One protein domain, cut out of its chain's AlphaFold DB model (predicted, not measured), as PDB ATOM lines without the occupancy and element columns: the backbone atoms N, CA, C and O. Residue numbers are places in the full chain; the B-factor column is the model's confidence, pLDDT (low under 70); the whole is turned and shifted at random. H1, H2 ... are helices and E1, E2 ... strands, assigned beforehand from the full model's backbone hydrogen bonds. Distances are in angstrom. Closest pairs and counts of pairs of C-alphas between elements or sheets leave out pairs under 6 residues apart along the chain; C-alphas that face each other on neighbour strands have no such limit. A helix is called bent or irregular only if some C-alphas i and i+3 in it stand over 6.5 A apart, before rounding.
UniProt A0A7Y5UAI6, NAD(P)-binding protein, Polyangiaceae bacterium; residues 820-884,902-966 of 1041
ATOM      1  N   GLN A 820     -26.429 -10.842  86.977       93.12
ATOM      2  CA  GLN A 820     -25.010 -10.590  86.773       93.12
ATOM      3  C   GLN A 820     -24.579  -9.365  87.577       93.12
ATOM      4  O   GLN A 820     -25.385  -8.472  87.860       93.12
ATOM      5  N   ALA A 821     -23.306  -9.355  87.957       93.25
ATOM      6  CA  ALA A 821     -22.685  -8.338  88.792       93.25
ATOM      7  C   ALA A 821     -21.316  -7.943  88.217       93.25
ATOM      8  O   ALA A 821     -20.581  -8.808  87.736       93.25
ATOM      9  N   LEU A 822     -20.973  -6.654  88.289       94.56
ATOM     10  CA  LEU A 822     -19.676  -6.102  87.873       94.56
ATOM     11  C   LEU A 822     -19.245  -4.986  88.827       94.56
ATOM     12  O   LEU A 822     -19.951  -3.990  88.936       94.56
ATOM     13  N   GLN A 823     -18.073  -5.097  89.447       96.19
ATOM     14  CA  GLN A 823     -17.455  -4.032  90.241       96.19
ATOM     15  C   GLN A 823     -16.172  -3.532  89.570       96.19
ATOM     16  O   GLN A 823     -15.317  -4.326  89.173       96.19
ATOM     17  N   LEU A 824     -16.040  -2.211  89.463       95.81
ATOM     18  CA  LEU A 824     -14.921  -1.511  88.837       95.81
ATOM     19  C   LEU A 824     -14.245  -0.586  89.847       95.81
ATOM     20  O   LEU A 824     -14.883   0.323  90.377       95.81
ATOM     21  N   TRP A 825     -12.942  -0.766  90.052       96.88
ATOM     22  CA  TRP A 825     -12.124   0.130  90.870       96.88
ATOM     23  C   TRP A 825     -11.385   1.110  89.965       96.88
ATOM     24  O   TRP A 825     -10.558   0.713  89.138       96.88
ATOM     25  N   LEU A 826     -11.698   2.395  90.106       95.69
ATOM     26  CA  LEU A 826     -11.339   3.436  89.143       95.69
ATOM     27  C   LEU A 826     -10.386   4.472  89.756       95.69
ATOM     28  O   LEU A 826     -10.479   4.818  90.932       95.69
ATOM     29  N   ARG A 827      -9.464   4.994  88.942       95.12
ATOM     30  CA  ARG A 827      -8.438   5.988  89.323       95.12
ATOM     31  C   ARG A 827      -8.952   7.424  89.418       95.12
ATOM     32  O   ARG A 827      -8.181   8.314  89.758       95.12
ATOM     33  N   ARG A 828     -10.215   7.663  89.068       94.19
ATOM     34  CA  ARG A 828     -10.873   8.973  89.100       94.19
ATOM     35  C   ARG A 828     -12.223   8.843  89.781       94.19
ATOM     36  O   ARG A 828     -12.865   7.801  89.682       94.19
ATOM     37  N   THR A 829     -12.654   9.906  90.440       93.19
ATOM     38  CA  THR A 829     -14.003  10.008  91.002       93.19
ATOM     39  C   THR A 829     -15.058  10.007  89.889       93.19
ATOM     40  O   THR A 829     -14.784  10.411  88.754       93.19
ATOM     41  N   SER A 830     -16.294   9.613  90.211       90.81
ATOM     42  CA  SER A 830     -17.438   9.682  89.285       90.81
ATOM     43  C   SER A 830     -17.620  11.089  88.697       90.81
ATOM     44  O   SER A 830     -17.833  11.248  87.492       90.81
ATOM     45  N   THR A 831     -17.420  12.127  89.514       90.38
ATOM     46  CA  THR A 831     -17.474  13.526  89.065       90.38
ATOM     47  C   THR A 831     -16.358  13.887  88.089       90.38
ATOM     48  O   THR A 831     -16.635  14.478  87.047       90.38
ATOM     49  N   GLU A 832     -15.106  13.492  88.327       92.06
ATOM     50  CA  GLU A 832     -14.002  13.716  87.381       92.06
ATOM     51  C   GLU A 832     -14.250  12.999  86.048       92.06
ATOM     52  O   GLU A 832     -13.978  13.566  84.988       92.06
ATOM     53  N   MET A 833     -14.861  11.810  86.092       91.88
ATOM     54  CA  MET A 833     -15.301  11.045  84.918       91.88
ATOM     55  C   MET A 833     -16.508  11.659  84.186       91.88
ATOM     56  O   MET A 833     -16.834  11.229  83.082       91.88
ATOM     57  N   GLY A 834     -17.112  12.726  84.716       88.00
ATOM     58  CA  GLY A 834     -18.143  13.512  84.032       88.00
ATOM     59  C   GLY A 834     -19.558  13.326  84.565       88.00
ATOM     60  O   GLY A 834     -20.465  13.965  84.038       88.00
ATOM     61  N   PHE A 835     -19.748  12.516  85.606       87.75
ATOM     62  CA  PHE A 835     -21.055  12.348  86.222       87.75
ATOM     63  C   PHE A 835     -21.461  13.638  86.965       87.75
ATOM     64  O   PHE A 835     -20.671  14.151  87.763       87.75
ATOM     65  N   PRO A 836     -22.659  14.202  86.724       80.50
ATOM     66  CA  PRO A 836     -22.985  15.557  87.180       80.50
ATOM     67  C   PRO A 836     -23.406  15.653  88.651       80.50
ATOM     68  O   PRO A 836     -23.608  16.756  89.153       80.50
ATOM     69  N   ILE A 837     -23.573  14.523  89.343       78.44
ATOM     70  CA  ILE A 837     -24.190  14.472  90.671       78.44
ATOM     71  C   ILE A 837     -23.162  14.034  91.708       78.44
ATOM     72  O   ILE A 837     -22.552  12.971  91.605       78.44
ATOM     73  N   THR A 838     -23.005  14.865  92.731       69.94
ATOM     74  CA  THR A 838     -22.211  14.588  93.931       69.94
ATOM     75  C   THR A 838     -23.083  13.857  94.955       69.94
ATOM     76  O   THR A 838     -24.202  14.303  95.196       69.94
ATOM     77  N   GLY A 839     -22.594  12.784  95.585       67.62
ATOM     78  CA  GLY A 839     -23.365  12.032  96.599       67.62
ATOM     79  C   GLY A 839     -23.486  10.528  96.343       67.62
ATOM     80  O   GLY A 839     -24.358   9.885  96.919       67.62
ATOM     81  N   ALA A 840     -22.624   9.989  95.476       76.31
ATOM     82  CA  ALA A 840     -22.503   8.568  95.179       76.31
ATOM     83  C   ALA A 840     -23.843   7.877  94.835       76.31
ATOM     84  O   ALA A 840     -24.181   6.900  95.475       76.31
ATOM     85  N   PRO A 841     -24.677   8.350  93.896       79.62
ATOM     86  CA  PRO A 841     -26.051   7.858  93.747       79.62
ATOM     87  C   PRO A 841     -26.164   6.440  93.164       79.62
ATOM     88  O   PRO A 841     -25.204   5.878  92.640       79.62
ATOM     89  N   ILE A 842     -27.382   5.890  93.220       85.62
ATOM     90  CA  ILE A 842     -27.796   4.761  92.377       85.62
ATOM     91  C   ILE A 842     -28.486   5.339  91.143       85.62
ATOM     92  O   ILE A 842     -29.407   6.152  91.279       85.62
ATOM     93  N   ALA A 843     -28.040   4.928  89.961       85.00
ATOM     94  CA  ALA A 843     -28.590   5.350  88.687       85.00
ATOM     95  C   ALA A 843     -29.076   4.174  87.834       85.00
ATOM     96  O   ALA A 843     -28.518   3.077  87.904       85.00
ATOM     97  N   SER A 844     -30.076   4.426  86.986       84.44
ATOM     98  CA  SER A 844     -30.425   3.521  85.888       84.44
ATOM     99  C   SER A 844     -30.672   4.236  84.558       84.44
ATOM    100  O   SER A 844     -31.111   5.392  84.517       84.44
ATOM    101  N   TRP A 845     -30.421   3.534  83.453       83.81
ATOM    102  CA  TRP A 845     -30.702   3.980  82.080       83.81
ATOM    103  C   TRP A 845     -31.324   2.857  81.234       83.81
ATOM    104  O   TRP A 845     -31.607   1.771  81.743       83.81
ATOM    105  N   ASP A 846     -31.623   3.143  79.967       78.75
ATOM    106  CA  ASP A 846     -32.332   2.214  79.084       78.75
ATOM    107  C   ASP A 846     -31.483   0.999  78.699       78.75
ATOM    108  O   ASP A 846     -30.257   1.073  78.574       78.75
ATOM    109  N   TYR A 847     -32.160  -0.134  78.496       73.06
ATOM    110  CA  TYR A 847     -31.560  -1.291  77.841       73.06
ATOM    111  C   TYR A 847     -31.503  -1.051  76.339       73.06
ATOM    112  O   TYR A 847     -32.495  -0.671  75.714       73.06
ATOM    113  N   ASP A 848     -30.360  -1.359  75.743       71.06
ATOM    114  CA  ASP A 848     -30.197  -1.379  74.297       71.06
ATOM    115  C   ASP A 848     -29.193  -2.468  73.887       71.06
ATOM    116  O   ASP A 848     -28.733  -3.273  74.699       71.06
ATOM    117  N   ARG A 849     -28.839  -2.526  72.599       62.12
ATOM    118  CA  ARG A 849     -27.878  -3.521  72.089       62.12
ATOM    119  C   ARG A 849     -26.463  -3.370  72.658       62.12
ATOM    120  O   ARG A 849     -25.664  -4.295  72.525       62.12
ATOM    121  N   THR A 850     -26.142  -2.217  73.229       63.91
ATOM    122  CA  THR A 850     -24.840  -1.872  73.806       63.91
ATOM    123  C   THR A 850     -24.814  -2.000  75.330       63.91
ATOM    124  O   THR A 850     -23.729  -2.092  75.904       63.91
ATOM    125  N   ASN A 851     -25.980  -2.096  75.976       69.81
ATOM    126  CA  ASN A 851     -26.121  -2.102  77.424       69.81
ATOM    127  C   ASN A 851     -26.989  -3.258  77.963       69.81
ATOM    128  O   ASN A 851     -28.217  -3.242  77.869       69.81
ATOM    129  N   SER A 852     -26.337  -4.214  78.631       76.19
ATOM    130  CA  SER A 852     -26.969  -5.295  79.406       76.19
ATOM    131  C   SER A 852     -26.735  -5.183  80.924       76.19
ATOM    132  O   SER A 852     -27.050  -6.116  81.663       76.19
ATOM    133  N   LEU A 853     -26.179  -4.054  81.380       85.88
ATOM    134  CA  LEU A 853     -25.826  -3.733  82.766       85.88
ATOM    135  C   LEU A 853     -26.286  -2.295  83.071       85.88
ATOM    136  O   LEU A 853     -25.483  -1.363  83.073       85.88
ATOM    137  N   ASN A 854     -27.591  -2.100  83.264       85.25
ATOM    138  CA  ASN A 854     -28.221  -0.777  83.243       85.25
ATOM    139  C   ASN A 854     -28.402  -0.113  84.615       85.25
ATOM    140  O   ASN A 854     -28.722   1.073  84.651       85.25
ATOM    141  N   VAL A 855     -28.239  -0.848  85.719       88.44
ATOM    142  CA  VAL A 855     -28.264  -0.298  87.082       88.44
ATOM    143  C   VAL A 855     -26.836  -0.176  87.581       88.44
ATOM    144  O   VAL A 855     -26.106  -1.168  87.613       88.44
ATOM    145  N   TRP A 856     -26.462   1.027  88.007       90.88
ATOM    146  CA  TRP A 856     -25.150   1.358  88.551       90.88
ATOM    147  C   TRP A 856     -25.282   2.071  89.894       90.88
ATOM    148  O   TRP A 856     -26.109   2.963  90.049       90.88
ATOM    149  N   GLY A 857     -24.446   1.707  90.857       90.50
ATOM    150  CA  GLY A 857     -24.250   2.422  92.108       90.50
ATOM    151  C   GLY A 857     -22.795   2.844  92.267       90.50
ATOM    152  O   GLY A 857     -21.878   2.069  91.995       90.50
ATOM    153  N   ASP A 858     -22.583   4.067  92.734       91.06
ATOM    154  CA  ASP A 858     -21.294   4.498  93.266       91.06
ATOM    155  C   ASP A 858     -21.207   4.047  94.733       91.06
ATOM    156  O   ASP A 858     -21.986   4.514  95.563       91.06
ATOM    157  N   LEU A 859     -20.311   3.099  95.023       92.25
ATOM    158  CA  LEU A 859     -20.088   2.517  96.353       92.25
ATOM    159  C   LEU A 859     -18.706   2.869  96.914       92.25
ATOM    160  O   LEU A 859     -18.059   2.069  97.595       92.25
ATOM    161  N   THR A 860     -18.212   4.061  96.591       92.12
ATOM    162  CA  THR A 860     -16.899   4.550  97.037       92.12
ATOM    163  C   THR A 860     -16.736   4.495  98.568       92.12
ATOM    164  O   THR A 860     -15.621   4.331  99.063       92.12
ATOM    165  N   GLU A 861     -17.831   4.538  99.328       88.62
ATOM    166  CA  GLU A 861     -17.868   4.362 100.785       88.62
ATOM    167  C   GLU A 861     -17.321   3.017 101.291       88.62
ATOM    168  O   GLU A 861     -16.958   2.925 102.462       88.62
ATOM    169  N   LEU A 862     -17.210   1.993 100.438       92.94
ATOM    170  CA  LEU A 862     -16.660   0.685 100.808       92.94
ATOM    171  C   LEU A 862     -15.122   0.662 100.837       92.94
ATOM    172  O   LEU A 862     -14.527  -0.120 101.585       92.94
ATOM    173  N   LEU A 863     -14.459   1.529 100.062       93.81
ATOM    174  CA  LEU A 863     -12.996   1.543  99.903       93.81
ATOM    175  C   LEU A 863     -12.212   1.677 101.227       93.81
ATOM    176  O   LEU A 863     -11.174   1.021 101.373       93.81
ATOM    177  N   PRO A 864     -12.660   2.466 102.230       92.25
ATOM    178  CA  PRO A 864     -12.001   2.538 103.533       92.25
ATOM    179  C   PRO A 864     -11.944   1.202 104.283       92.25
ATOM    180  O   PRO A 864     -11.050   1.028 105.114       92.25
ATOM    181  N   PHE A 865     -12.827   0.249 103.979       93.75
ATOM    182  CA  PHE A 865     -12.842  -1.084 104.586       93.75
ATOM    183  C   PHE A 865     -12.087  -2.138 103.767       93.75
ATOM    184  O   PHE A 865     -11.948  -3.270 104.223       93.75
ATOM    185  N   GLU A 866     -11.556  -1.793 102.594       94.69
ATOM    186  CA  GLU A 866     -10.691  -2.657 101.776       94.69
ATOM    187  C   GLU A 866      -9.206  -2.467 102.141       94.69
ATOM    188  O   GLU A 866      -8.816  -1.463 102.734       94.69
ATOM    189  N   GLY A 867      -8.342  -3.419 101.806       92.50
ATOM    190  CA  GLY A 867      -6.920  -3.457 102.184       92.50
ATOM    191  C   GLY A 867      -5.954  -2.758 101.218       92.50
ATOM    192  O   GLY A 867      -4.824  -3.221 101.077       92.50
ATOM    193  N   TRP A 868      -6.375  -1.696 100.525       92.31
ATOM    194  CA  TRP A 868      -5.560  -1.035  99.496       92.31
ATOM    195  C   TRP A 868      -4.254  -0.414 100.022       92.31
ATOM    196  O   TRP A 868      -4.262   0.210 101.089       92.31
ATOM    197  N   PRO A 869      -3.145  -0.505  99.258       84.56
ATOM    198  CA  PRO A 869      -1.959   0.313  99.491       84.56
ATOM    199  C   PRO A 869      -2.236   1.800  99.204       84.56
ATOM    200  O   PRO A 869      -3.226   2.155  98.572       84.56
ATOM    201  N   VAL A 870      -1.330   2.684  99.645       81.94
ATOM    202  CA  VAL A 870      -1.433   4.139  99.391       81.94
ATOM    203  C   VAL A 870      -1.356   4.466  97.893       81.94
ATOM    204  O   VAL A 870      -2.001   5.402  97.435       81.94
ATOM    205  N   ASP A 871      -0.589   3.684  97.130       83.25
ATOM    206  CA  ASP A 871      -0.501   3.778  95.673       83.25
ATOM    207  C   ASP A 871      -0.343   2.361  95.081       83.25
ATOM    208  O   ASP A 871       0.620   1.672  95.438       83.25
ATOM    209  N   PRO A 872      -1.270   1.878  94.228       85.81
ATOM    210  CA  PRO A 872      -2.479   2.556  93.755       85.81
ATOM    211  C   PRO A 872      -3.632   2.490  94.770       85.81
ATOM    212  O   PRO A 872      -3.979   1.410  95.242       85.81
ATOM    213  N   TYR A 873      -4.278   3.632  95.023       92.31
ATOM    214  CA  TYR A 873      -5.548   3.711  95.752       92.31
ATOM    215  C   TYR A 873      -6.675   4.124  94.783       92.31
ATOM    216  O   TYR A 873      -6.529   5.138  94.092       92.31
ATOM    217  N   PRO A 874      -7.774   3.356  94.663       95.75
ATOM    218  CA  PRO A 874      -8.914   3.740  93.832       95.75
ATOM    219  C   PRO A 874      -9.635   4.963  94.411       95.75
ATOM    220  O   PRO A 874      -9.742   5.122  95.621       95.75
ATOM    221  N   LEU A 875     -10.163   5.818  93.540       94.56
ATOM    222  CA  LEU A 875     -10.949   6.999  93.919       94.56
ATOM    223  C   LEU A 875     -12.453   6.800  93.708       94.56
ATOM    224  O   LEU A 875     -13.248   7.648  94.109       94.56
ATOM    225  N   ASN A 876     -12.842   5.704  93.056       94.62
ATOM    226  CA  ASN A 876     -14.232   5.334  92.851       94.62
ATOM    227  C   ASN A 876     -14.401   3.812  92.792       94.62
ATOM    228  O   ASN A 876     -13.543   3.111  92.246       94.62
ATOM    229  N   LEU A 877     -15.523   3.333  93.330       94.62
ATOM    230  CA  LEU A 877     -16.002   1.964  93.167       94.62
ATOM    231  C   LEU A 877     -17.355   1.987  92.452       94.62
ATOM    232  O   LEU A 877     -18.379   2.293  93.059       94.62
ATOM    233  N   GLY A 878     -17.359   1.669  91.160       93.75
ATOM    234  CA  GLY A 878     -18.587   1.534  90.383       93.75
ATOM    235  C   GLY A 878     -19.121   0.110  90.458       93.75
ATOM    236  O   GLY A 878     -18.405  -0.817  90.081       93.75
ATOM    237  N   TYR A 879     -20.364  -0.073  90.899       93.56
ATOM    238  CA  TYR A 879     -21.009  -1.383  90.985       93.56
ATOM    239  C   TYR A 879     -22.243  -1.464  90.080       93.56
ATOM    240  O   TYR A 879     -23.161  -0.666  90.217       93.56
ATOM    241  N   TYR A 880     -22.283  -2.448  89.185       92.38
ATOM    242  CA  TYR A 880     -23.389  -2.723  88.279       92.38
ATOM    243  C   TYR A 880     -24.084  -4.036  88.606       92.38
ATOM    244  O   TYR A 880     -23.435  -5.038  88.929       92.38
ATOM    245  N   THR A 881     -25.402  -4.054  88.425       92.19
ATOM    246  CA  THR A 881     -26.200  -5.279  88.486       92.19
ATOM    247  C   THR A 881     -27.342  -5.252  87.479       92.19
ATOM    248  O   THR A 881     -27.907  -4.199  87.196       92.19
ATOM    249  N   SER A 882     -27.683  -6.400  86.901       92.38
ATOM    250  CA  SER A 882     -28.808  -6.550  85.965       92.38
ATOM    251  C   SER A 882     -29.218  -8.021  85.846       92.38
ATOM    252  O   SER A 882     -28.466  -8.905  86.283       92.38
ATOM    253  N   PRO A 883     -30.381  -8.324  85.242       92.38
ATOM    254  CA  PRO A 883     -30.707  -9.684  84.843       92.38
ATOM    255  C   PRO A 883     -29.655 -10.237  83.872       92.38
ATOM    256  O   PRO A 883     -29.046  -9.504  83.088       92.38
ATOM    257  N   LEU A 884     -29.442 -11.546  83.924       90.56
ATOM    258  CA  LEU A 884     -28.670 -12.286  82.933       90.56
ATOM    259  C   LEU A 884     -29.648 -13.200  82.178       90.56
ATOM    260  O   LEU A 884     -30.358 -13.963  82.840       90.56
ATOM    261  N   CYS A 902     -20.835 -22.442  84.424       72.56
ATOM    262  CA  CYS A 902     -20.459 -21.242  85.190       72.56
ATOM    263  C   CYS A 902     -19.281 -20.454  84.603       72.56
ATOM    264  O   CYS A 902     -19.303 -19.226  84.632       72.56
ATOM    265  N   GLU A 903     -18.281 -21.140  84.047       72.38
ATOM    266  CA  GLU A 903     -17.131 -20.500  83.398       72.38
ATOM    267  C   GLU A 903     -17.515 -19.770  82.105       72.38
ATOM    268  O   GLU A 903     -17.104 -18.622  81.902       72.38
ATOM    269  N   ALA A 904     -18.333 -20.375  81.236       75.62
ATOM    270  CA  ALA A 904     -18.762 -19.686  80.021       75.62
ATOM    271  C   ALA A 904     -19.753 -18.561  80.342       75.62
ATOM    272  O   ALA A 904     -19.717 -17.512  79.701       75.62
ATOM    273  N   GLN A 905     -20.577 -18.711  81.383       81.69
ATOM    274  CA  GLN A 905     -21.456 -17.638  81.851       81.69
ATOM    275  C   GLN A 905     -20.657 -16.474  82.461       81.69
ATOM    276  O   GLN A 905     -20.945 -15.317  82.162       81.69
ATOM    277  N   ALA A 906     -19.602 -16.742  83.237       81.75
ATOM    278  CA  ALA A 906     -18.674 -15.705  83.696       81.75
ATOM    279  C   ALA A 906     -17.979 -15.002  82.515       81.75
ATOM    280  O   ALA A 906     -17.843 -13.777  82.513       81.75
ATOM    281  N   SER A 907     -17.620 -15.755  81.471       85.62
ATOM    282  CA  SER A 907     -17.078 -15.199  80.223       85.62
ATOM    283  C   SER A 907     -18.093 -14.301  79.502       85.62
ATOM    284  O   SER A 907     -17.731 -13.226  79.029       85.62
ATOM    285  N   ALA A 908     -19.377 -14.669  79.487       86.56
ATOM    286  CA  ALA A 908     -20.440 -13.837  78.924       86.56
ATOM    287  C   ALA A 908     -20.633 -12.522  79.704       86.56
ATOM    288  O   ALA A 908     -20.786 -11.463  79.092       86.56
ATOM    289  N   VAL A 909     -20.566 -12.557  81.042       90.69
ATOM    290  CA  VAL A 909     -20.614 -11.338  81.875       90.69
ATOM    291  C   VAL A 909     -19.397 -10.449  81.612       90.69
ATOM    292  O   VAL A 909     -19.537  -9.234  81.482       90.69
ATOM    293  N   ARG A 910     -18.208 -11.036  81.446       92.06
ATOM    294  CA  ARG A 910     -17.002 -10.297  81.052       92.06
ATOM    295  C   ARG A 910     -17.180  -9.586  79.708       92.06
ATOM    296  O   ARG A 910     -16.804  -8.426  79.566       92.06
ATOM    297  N   GLU A 911     -17.762 -10.252  78.716       90.81
ATOM    298  CA  GLU A 911     -18.053  -9.626  77.422       90.81
ATOM    299  C   GLU A 911     -19.117  -8.526  77.520       90.81
ATOM    300  O   GLU A 911     -18.977  -7.489  76.870       90.81
ATOM    301  N   ASN A 912     -20.154  -8.717  78.344       90.31
ATOM    302  CA  ASN A 912     -21.137  -7.676  78.659       90.31
ATOM    303  C   ASN A 912     -20.456  -6.441  79.260       90.31
ATOM    304  O   ASN A 912     -20.723  -5.327  78.817       90.31
ATOM    305  N   ALA A 913     -19.535  -6.635  80.208       91.75
ATOM    306  CA  ALA A 913     -18.772  -5.557  80.827       91.75
ATOM    307  C   ALA A 913     -17.918  -4.793  79.803       91.75
ATOM    308  O   ALA A 913     -17.920  -3.565  79.791       91.75
ATOM    309  N   ILE A 914     -17.228  -5.500  78.900       91.62
ATOM    310  CA  ILE A 914     -16.439  -4.859  77.837       91.62
ATOM    311  C   ILE A 914     -17.336  -4.044  76.901       91.62
ATOM    312  O   ILE A 914     -16.989  -2.907  76.583       91.62
ATOM    313  N   ARG A 915     -18.486  -4.592  76.480       88.88
ATOM    314  CA  ARG A 915     -19.452  -3.871  75.631       88.88
ATOM    315  C   ARG A 915     -19.992  -2.620  76.319       88.88
ATOM    316  O   ARG A 915     -19.985  -1.556  75.707       88.88
ATOM    317  N   LEU A 916     -20.387  -2.737  77.588       87.81
ATOM    318  CA  LEU A 916     -20.848  -1.606  78.392       87.81
ATOM    319  C   LEU A 916     -19.779  -0.508  78.453       87.81
ATOM    320  O   LEU A 916     -20.080   0.657  78.205       87.81
ATOM    321  N   LEU A 917     -18.535  -0.856  78.784       88.50
ATOM    322  CA  LEU A 917     -17.464   0.130  78.905       88.50
ATOM    323  C   LEU A 917     -17.173   0.800  77.561       88.50
ATOM    324  O   LEU A 917     -17.219   2.024  77.472       88.50
ATOM    325  N   ASP A 918     -16.940   0.016  76.506       84.94
ATOM    326  CA  ASP A 918     -16.511   0.534  75.201       84.94
ATOM    327  C   ASP A 918     -17.630   1.263  74.439       84.94
ATOM    328  O   ASP A 918     -17.344   1.987  73.487       84.94
ATOM    329  N   SER A 919     -18.905   1.060  74.796       78.38
ATOM    330  CA  SER A 919     -20.041   1.571  74.011       78.38
ATOM    331  C   SER A 919     -21.238   2.094  74.805       78.38
ATOM    332  O   SER A 919     -22.129   2.635  74.179       78.38
ATOM    333  N   GLY A 920     -21.300   1.971  76.128       77.12
ATOM    334  CA  GLY A 920     -22.441   2.444  76.932       77.12
ATOM    335  C   GLY A 920     -22.087   3.555  77.924       77.12
ATOM    336  O   GLY A 920     -22.898   4.436  78.207       77.12
ATOM    337  N   MET A 921     -20.848   3.577  78.424       80.31
ATOM    338  CA  MET A 921     -20.457   4.493  79.504       80.31
ATOM    339  C   MET A 921     -20.270   5.955  79.089       80.31
ATOM    340  O   MET A 921     -20.122   6.812  79.958       80.31
ATOM    341  N   PHE A 922     -20.323   6.281  77.795       75.94
ATOM    342  CA  PHE A 922     -20.162   7.663  77.329       75.94
ATOM    343  C   PHE A 922     -21.293   8.600  77.779       75.94
ATOM    344  O   PHE A 922     -21.095   9.816  77.767       75.94
ATOM    345  N   ILE A 923     -22.455   8.051  78.158       75.00
ATOM    346  CA  ILE A 923     -23.600   8.815  78.669       75.00
ATOM    347  C   ILE A 923     -23.346   9.245  80.124       75.00
ATOM    348  O   ILE A 923     -23.246  10.446  80.371       75.00
ATOM    349  N   PRO A 924     -23.193   8.322  81.098       79.50
ATOM    350  CA  PRO A 924     -22.926   8.701  82.486       79.50
ATOM    351  C   PRO A 924     -21.516   9.270  82.702       79.50
ATOM    352  O   PRO A 924     -21.351  10.168  83.526       79.50
ATOM    353  N   TRP A 925     -20.500   8.789  81.978       87.06
ATOM    354  CA  TRP A 925     -19.091   9.159  82.176       87.06
ATOM    355  C   TRP A 925     -18.436   9.698  80.896       87.06
ATOM    356  O   TRP A 925     -17.506   9.096  80.348       87.06
ATOM    357  N   PRO A 926     -18.859  10.877  80.409       86.50
ATOM    358  CA  PRO A 926     -18.333  11.433  79.167       86.50
ATOM    359  C   PRO A 926     -16.825  11.748  79.223       86.50
ATOM    360  O   PRO A 926     -16.165  11.807  78.187       86.50
ATOM    361  N   ARG A 927     -16.236  11.945  80.404       90.56
ATOM    362  CA  ARG A 927     -14.791  12.194  80.559       90.56
ATOM    363  C   ARG A 927     -13.984  10.928  80.860       90.56
ATOM    364  O   ARG A 927     -12.791  11.032  81.143       90.56
ATOM    365  N   ALA A 928     -14.608   9.752  80.785       90.25
ATOM    366  CA  ALA A 928     -13.947   8.452  80.905       90.25
ATOM    367  C   ALA A 928     -13.615   7.812  79.545       90.25
ATOM    368  O   ALA A 928     -13.478   6.595  79.440       90.25
ATOM    369  N   THR A 929     -13.521   8.615  78.484       84.94
ATOM    370  CA  THR A 929     -13.318   8.135  77.114       84.94
ATOM    371  C   THR A 929     -12.196   8.885  76.410       84.94
ATOM    372  O   THR A 929     -12.054  10.091  76.612       84.94
ATOM    373  N   HIS A 930     -11.495   8.208  75.502       82.00
ATOM    374  CA  HIS A 930     -10.634   8.826  74.493       82.00
ATOM    375  C   HIS A 930     -11.404   9.016  73.182       82.00
ATOM    376  O   HIS A 930     -12.156   8.133  72.760       82.00
ATOM    377  N   GLU A 931     -11.197  10.150  72.514       71.19
ATOM    378  CA  GLU A 931     -11.649  10.356  71.133       71.19
ATOM    379  C   GLU A 931     -10.577   9.836  70.165       71.19
ATOM    380  O   GLU A 931      -9.442  10.317  70.169       71.19
ATOM    381  N   THR A 932     -10.917   8.846  69.334       64.31
ATOM    382  CA  THR A 932     -10.109   8.472  68.163       64.31
ATOM    383  C   THR A 932     -10.734   9.035  66.888       64.31
ATOM    384  O   THR A 932     -11.870   9.507  66.893       64.31
ATOM    385  N   ALA A 933     -10.001   8.981  65.770       56.50
ATOM    386  CA  ALA A 933     -10.491   9.457  64.476       56.50
ATOM    387  C   ALA A 933     -11.749   8.711  63.978       56.50
ATOM    388  O   ALA A 933     -12.485   9.260  63.161       56.50
ATOM    389  N   GLU A 934     -12.005   7.484  64.458       61.00
ATOM    390  CA  GLU A 934     -13.149   6.665  64.036       61.00
ATOM    391  C   GLU A 934     -14.249   6.487  65.098       61.00
ATOM    392  O   GLU A 934     -15.391   6.217  64.724       61.00
ATOM    393  N   ARG A 935     -13.947   6.592  66.406       71.31
ATOM    394  CA  ARG A 935     -14.939   6.391  67.482       71.31
ATOM    395  C   ARG A 935     -14.513   6.980  68.830       71.31
ATOM    396  O   ARG A 935     -13.333   7.167  69.110       71.31
ATOM    397  N   ARG A 936     -15.491   7.182  69.712       76.56
ATOM    398  CA  ARG A 936     -15.272   7.414  71.147       76.56
ATOM    399  C   ARG A 936     -15.138   6.057  71.848       76.56
ATOM    400  O   ARG A 936     -16.018   5.220  71.676       76.56
ATOM    401  N   ALA A 937     -14.054   5.828  72.586       83.75
ATOM    402  CA  ALA A 937     -13.770   4.552  73.259       83.75
ATOM    403  C   ALA A 937     -13.422   4.766  74.737       83.75
ATOM    404  O   ALA A 937     -12.932   5.831  75.105       83.75
ATOM    405  N   PHE A 938     -13.647   3.763  75.588       91.00
ATOM    406  CA  PHE A 938     -13.349   3.862  77.022       91.00
ATOM    407  C   PHE A 938     -11.850   4.027  77.302       91.00
ATOM    408  O   PHE A 938     -11.007   3.375  76.678       91.00
ATOM    409  N   ASP A 939     -11.517   4.869  78.278       92.31
ATOM    410  CA  ASP A 939     -10.163   4.991  78.807       92.31
ATOM    411  C   ASP A 939      -9.868   3.849  79.788       92.31
ATOM    412  O   ASP A 939     -10.077   3.948  80.997       92.31
ATOM    413  N   TRP A 940      -9.361   2.740  79.251       93.69
ATOM    414  CA  TRP A 940      -9.034   1.549  80.034       93.69
ATOM    415  C   TRP A 940      -7.992   1.798  81.131       93.69
ATOM    416  O   TRP A 940      -7.995   1.073  82.127       93.69
ATOM    417  N   ASP A 941      -7.135   2.818  81.008       92.69
ATOM    418  CA  ASP A 941      -6.131   3.146  82.028       92.69
ATOM    419  C   ASP A 941      -6.749   3.709  83.317       92.69
ATOM    420  O   ASP A 941      -6.075   3.760  84.351       92.69
ATOM    421  N   LEU A 942      -8.043   4.046  83.301       94.44
ATOM    422  CA  LEU A 942      -8.801   4.383  84.505       94.44
ATOM    423  C   LEU A 942      -8.970   3.198  85.453       94.44
ATOM    424  O   LEU A 942      -9.146   3.430  86.647       94.44
ATOM    425  N   LEU A 943      -8.917   1.954  84.972       95.44
ATOM    426  CA  LEU A 943      -9.048   0.783  85.835       95.44
ATOM    427  C   LEU A 943      -7.784   0.579  86.677       95.44
ATOM    428  O   LEU A 943      -6.654   0.571  86.176       95.44
ATOM    429  N   VAL A 944      -7.974   0.363  87.978       94.44
ATOM    430  CA  VAL A 944      -6.891  -0.036  88.876       94.44
ATOM    431  C   VAL A 944      -6.604  -1.523  88.676       94.44
ATOM    432  O   VAL A 944      -7.379  -2.392  89.082       94.44
ATOM    433  N   ASP A 945      -5.469  -1.806  88.040       92.00
ATOM    434  CA  ASP A 945      -4.972  -3.155  87.768       92.00
ATOM    435  C   ASP A 945      -3.875  -3.527  88.774       92.00
ATOM    436  O   ASP A 945      -2.856  -2.839  88.852       92.00
ATOM    437  N   LEU A 946      -4.106  -4.584  89.556       89.25
ATOM    438  CA  LEU A 946      -3.147  -5.104  90.542       89.25
ATOM    439  C   LEU A 946      -2.345  -6.303  90.018       89.25
ATOM    440  O   LEU A 946      -1.456  -6.797  90.712       89.25
ATOM    441  N   ARG A 947      -2.641  -6.798  88.810       90.69
ATOM    442  CA  ARG A 947      -1.943  -7.958  88.248       90.69
ATOM    443  C   ARG A 947      -0.513  -7.580  87.872       90.69
ATOM    444  O   ARG A 947      -0.239  -6.485  87.387       90.69
ATOM    445  N   SER A 948       0.409  -8.526  88.022       86.56
ATOM    446  CA  SER A 948       1.799  -8.346  87.592       86.56
ATOM    447  C   SER A 948       1.912  -8.190  86.070       86.56
ATOM    448  O   SER A 948       1.235  -8.909  85.332       86.56
ATOM    449  N   GLY A 949       2.822  -7.332  85.599       87.12
ATOM    450  CA  GLY A 949       3.082  -7.102  84.171       87.12
ATOM    451  C   GLY A 949       2.397  -5.850  83.609       87.12
ATOM    452  O   GLY A 949       1.698  -5.136  84.320       87.12
ATOM    453  N   VAL A 950       2.638  -5.557  82.326       84.75
ATOM    454  CA  VAL A 950       2.001  -4.429  81.625       84.75
ATOM    455  C   VAL A 950       0.760  -4.936  80.899       84.75
ATOM    456  O   VAL A 950       0.867  -5.725  79.962       84.75
ATOM    457  N   HIS A 951      -0.404  -4.451  81.321       90.81
ATOM    458  CA  HIS A 951      -1.707  -4.758  80.728       90.81
ATOM    459  C   HIS A 951      -2.266  -3.498  80.074       90.81
ATOM    460  O   HIS A 951      -2.167  -2.417  80.651       90.81
ATOM    461  N   VAL A 952      -2.832  -3.619  78.872       88.94
ATOM    462  CA  VAL A 952      -3.316  -2.477  78.082       88.94
ATOM    463  C   VAL A 952      -4.693  -2.760  77.497       88.94
ATOM    464  O   VAL A 952      -5.005  -3.892  77.123       88.94
ATOM    465  N   GLY A 953      -5.511  -1.714  77.381       90.88
ATOM    466  CA  GLY A 953      -6.834  -1.813  76.769       90.88
ATOM    467  C   GLY A 953      -7.782  -2.762  77.524       90.88
ATOM    468  O   GLY A 953      -7.677  -2.890  78.749       90.88
ATOM    469  N   PRO A 954      -8.692  -3.457  76.810       91.50
ATOM    470  CA  PRO A 954      -9.732  -4.290  77.415       91.50
ATOM    471  C   PRO A 954      -9.247  -5.398  78.351       91.50
ATOM    472  O   PRO A 954     -10.023  -5.851  79.186       91.50
ATOM    473  N   SER A 955      -7.986  -5.842  78.266       93.19
ATOM    474  CA  SER A 955      -7.479  -6.878  79.177       93.19
ATOM    475  C   SER A 955      -7.435  -6.416  80.633       93.19
ATOM    476  O   SER A 955      -7.448  -7.255  81.528       93.19
ATOM    477  N   ARG A 956      -7.428  -5.103  80.915       93.88
ATOM    478  CA  ARG A 956      -7.494  -4.552  82.284       93.88
ATOM    479  C   ARG A 956      -8.758  -4.965  83.049       93.88
ATOM    480  O   ARG A 956      -8.756  -4.929  84.282       93.88
ATOM    481  N   ILE A 957      -9.806  -5.405  82.344       93.31
ATOM    482  CA  ILE A 957     -11.033  -5.919  82.963       93.31
ATOM    483  C   ILE A 957     -10.787  -7.166  83.819       93.31
ATOM    484  O   ILE A 957     -11.488  -7.347  84.806       93.31
ATOM    485  N   ASP A 958      -9.777  -7.997  83.520       92.38
ATOM    486  CA  ASP A 958      -9.550  -9.231  84.297       92.38
ATOM    487  C   ASP A 958      -8.874  -8.978  85.656       92.38
ATOM    488  O   ASP A 958      -8.627  -9.918  86.402       92.38
ATOM    489  N   SER A 959      -8.565  -7.719  85.993       92.75
ATOM    490  CA  SER A 959      -8.240  -7.318  87.370       92.75
ATOM    491  C   SER A 959      -9.455  -6.789  88.140       92.75
ATOM    492  O   SER A 959      -9.301  -6.362  89.287       92.75
ATOM    493  N   GLN A 960     -10.628  -6.729  87.510       95.12
ATOM    494  CA  GLN A 960     -11.880  -6.279  88.115       95.12
ATOM    495  C   GLN A 960     -12.734  -7.489  88.501       95.12
ATOM    496  O   GLN A 960     -12.424  -8.620  88.126       95.12
ATOM    497  N   PHE A 961     -13.806  -7.259  89.256       94.62
ATOM    498  CA  PHE A 961     -14.666  -8.338  89.729       94.62
ATOM    499  C   PHE A 961     -15.941  -8.404  88.897       94.62
ATOM    500  O   PHE A 961     -16.638  -7.405  88.729       94.62
ATOM    501  N   PHE A 962     -16.266  -9.588  88.393       92.38
ATOM    502  CA  PHE A 962     -17.530  -9.864  87.726       92.38
ATOM    503  C   PHE A 962     -18.016 -11.264  88.091       92.38
ATOM    504  O   PHE A 962     -17.221 -12.193  88.241       92.38
ATOM    505  N   LYS A 963     -19.333 -11.426  88.229       90.06
ATOM    506  CA  LYS A 963     -19.958 -12.697  88.615       90.06
ATOM    507  C   LYS A 963     -21.243 -12.929  87.833       90.06
ATOM    508  O   LYS A 963     -22.069 -12.030  87.677       90.06
ATOM    509  N   ALA A 964     -21.408 -14.164  87.369       91.25
ATOM    510  CA  ALA A 964     -22.662 -14.682  86.847       91.25
ATOM    511  C   ALA A 964     -23.359 -15.484  87.957       91.25
ATOM    512  O   ALA A 964     -22.835 -16.506  88.406       91.25
ATOM    513  N   ASN A 965     -24.531 -15.032  88.400       90.06
ATOM    514  CA  ASN A 965     -25.306 -15.665  89.468       90.06
ATOM    515  C   ASN A 965     -26.210 -16.744  88.859       90.06
ATOM    516  O   ASN A 965     -27.396 -16.523  88.590       90.06
ATOM    517  N   VAL A 966     -25.603 -17.889  88.542       85.00
ATOM    518  CA  VAL A 966     -26.229 -18.963  87.751       85.00
ATOM    519  C   VAL A 966     -26.598 -20.190  88.571       85.00
ATOM    520  O   VAL A 966     -27.418 -20.989  88.115       85.00
TER     521      VAL A 966
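This is residues 820 to 884 and 902 to 966 of the 1041 residues of the protein "NAD(P)-binding protein" of Polyangiaceae bacterium (UniProt A0A7Y5UAI6). A five-stranded antiparallel sheet has one long helix, H2, running slantwise over one face, with a small hairpin, E5 and E6, packed near the last residues of that helix. The short helix H3 packs on H2 and leads into the edge strand E7, while H1 stands up on the opposite face and residues 864 to 871, of which 864 and 865 belong to H1, stick out. The printed part has 130 residues, with three named helices and seven named strands in the order E1 E2 E3 H1 E4 H2 E5 E6 H3 E7; the sheet's order is E2 E3 E4 E1 E7. The class is mixed, helices and strands; the whole is compact, with a radius of gyration of the C-alphas of 14.2 A and spans of 38 by 34 by 31 A.

In the sheet, E4, residues 876 to 884, and E1, residues 820 to 826, are antiparallel neighbours at 165 degrees, with N 824 and O 878 within hydrogen-bond range at 2.8 A. On the other side of E1 is E7, residues 961 to 965, antiparallel at 172 degrees, with N 823 and O 961 at 2.8 A. E3, residues 855 to 858, is antiparallel to E4 at 162 degrees, with N 857 and O 879 at 2.8 A. E2, residues 842 to 844, forms a hairpin with E3, with N 843 and O 856 at 2.8 A. H2, residues 902 to 919, is on the sheet at a height of 8.6 A, over E1 and E7; its closest C-alphas to E7 are those of Ala 906 and Ala 964, 5.2 A. On the local plane H2 stands at 51 degrees to E1, slantwise to the strands. H1, residues 860 to 865, is on the opposite face and stands up from the sheet at 68 degrees. H3, residues 953 to 959, only grazes the sheet with residues 957 to 959. H2, with residues 910 to 914 alone, and H3 only just touch, with 3 pairs of C-alphas within 8 A; the closest are those of Ile 914 and Pro 954, 6.7 A, at a steep tilt of 43 degrees, opposite ways. E5, residues 929 to 931, and E6, residues 936 to 938, form a hairpin, with N 930 and O 937 at 2.8 A; the closest C-alphas of H2 and E6 are those of Asp 918 and Phe 938, 4.9 A. In H2 every O i to N i+4 pair is within hydrogen-bond range; H1 has 0 of 2 and H3 0 of 3, against 2 of 3 and 4 of 4 O i to N i+3 pairs.

E1 begins at C-alpha 820, (-25.010, -10.590, 86.773), and is 19.7 A long. E4 measures 24.8 A, H2 25.4 A, E7 12.9 A and H3 12.0 A. H1 is irregular, only just: C-alphas 861 and 864 are 6.7 A apart. E7 ends at C-alpha 965, (-25.306, -15.665, 89.468).

The C-alphas of Phe 865 and Ala 933, the two farthest apart, are 41.5 A apart. Residues 885 to 901 are not printed; C-alphas 884 and 902 are 12.4 A apart across the cut. The links E1 to E2 and E6 to H3 are long. Mean pLDDT of the printed part is 86.6; residues 838 to 839, 849 to 851 and 932 to 934 are under 70.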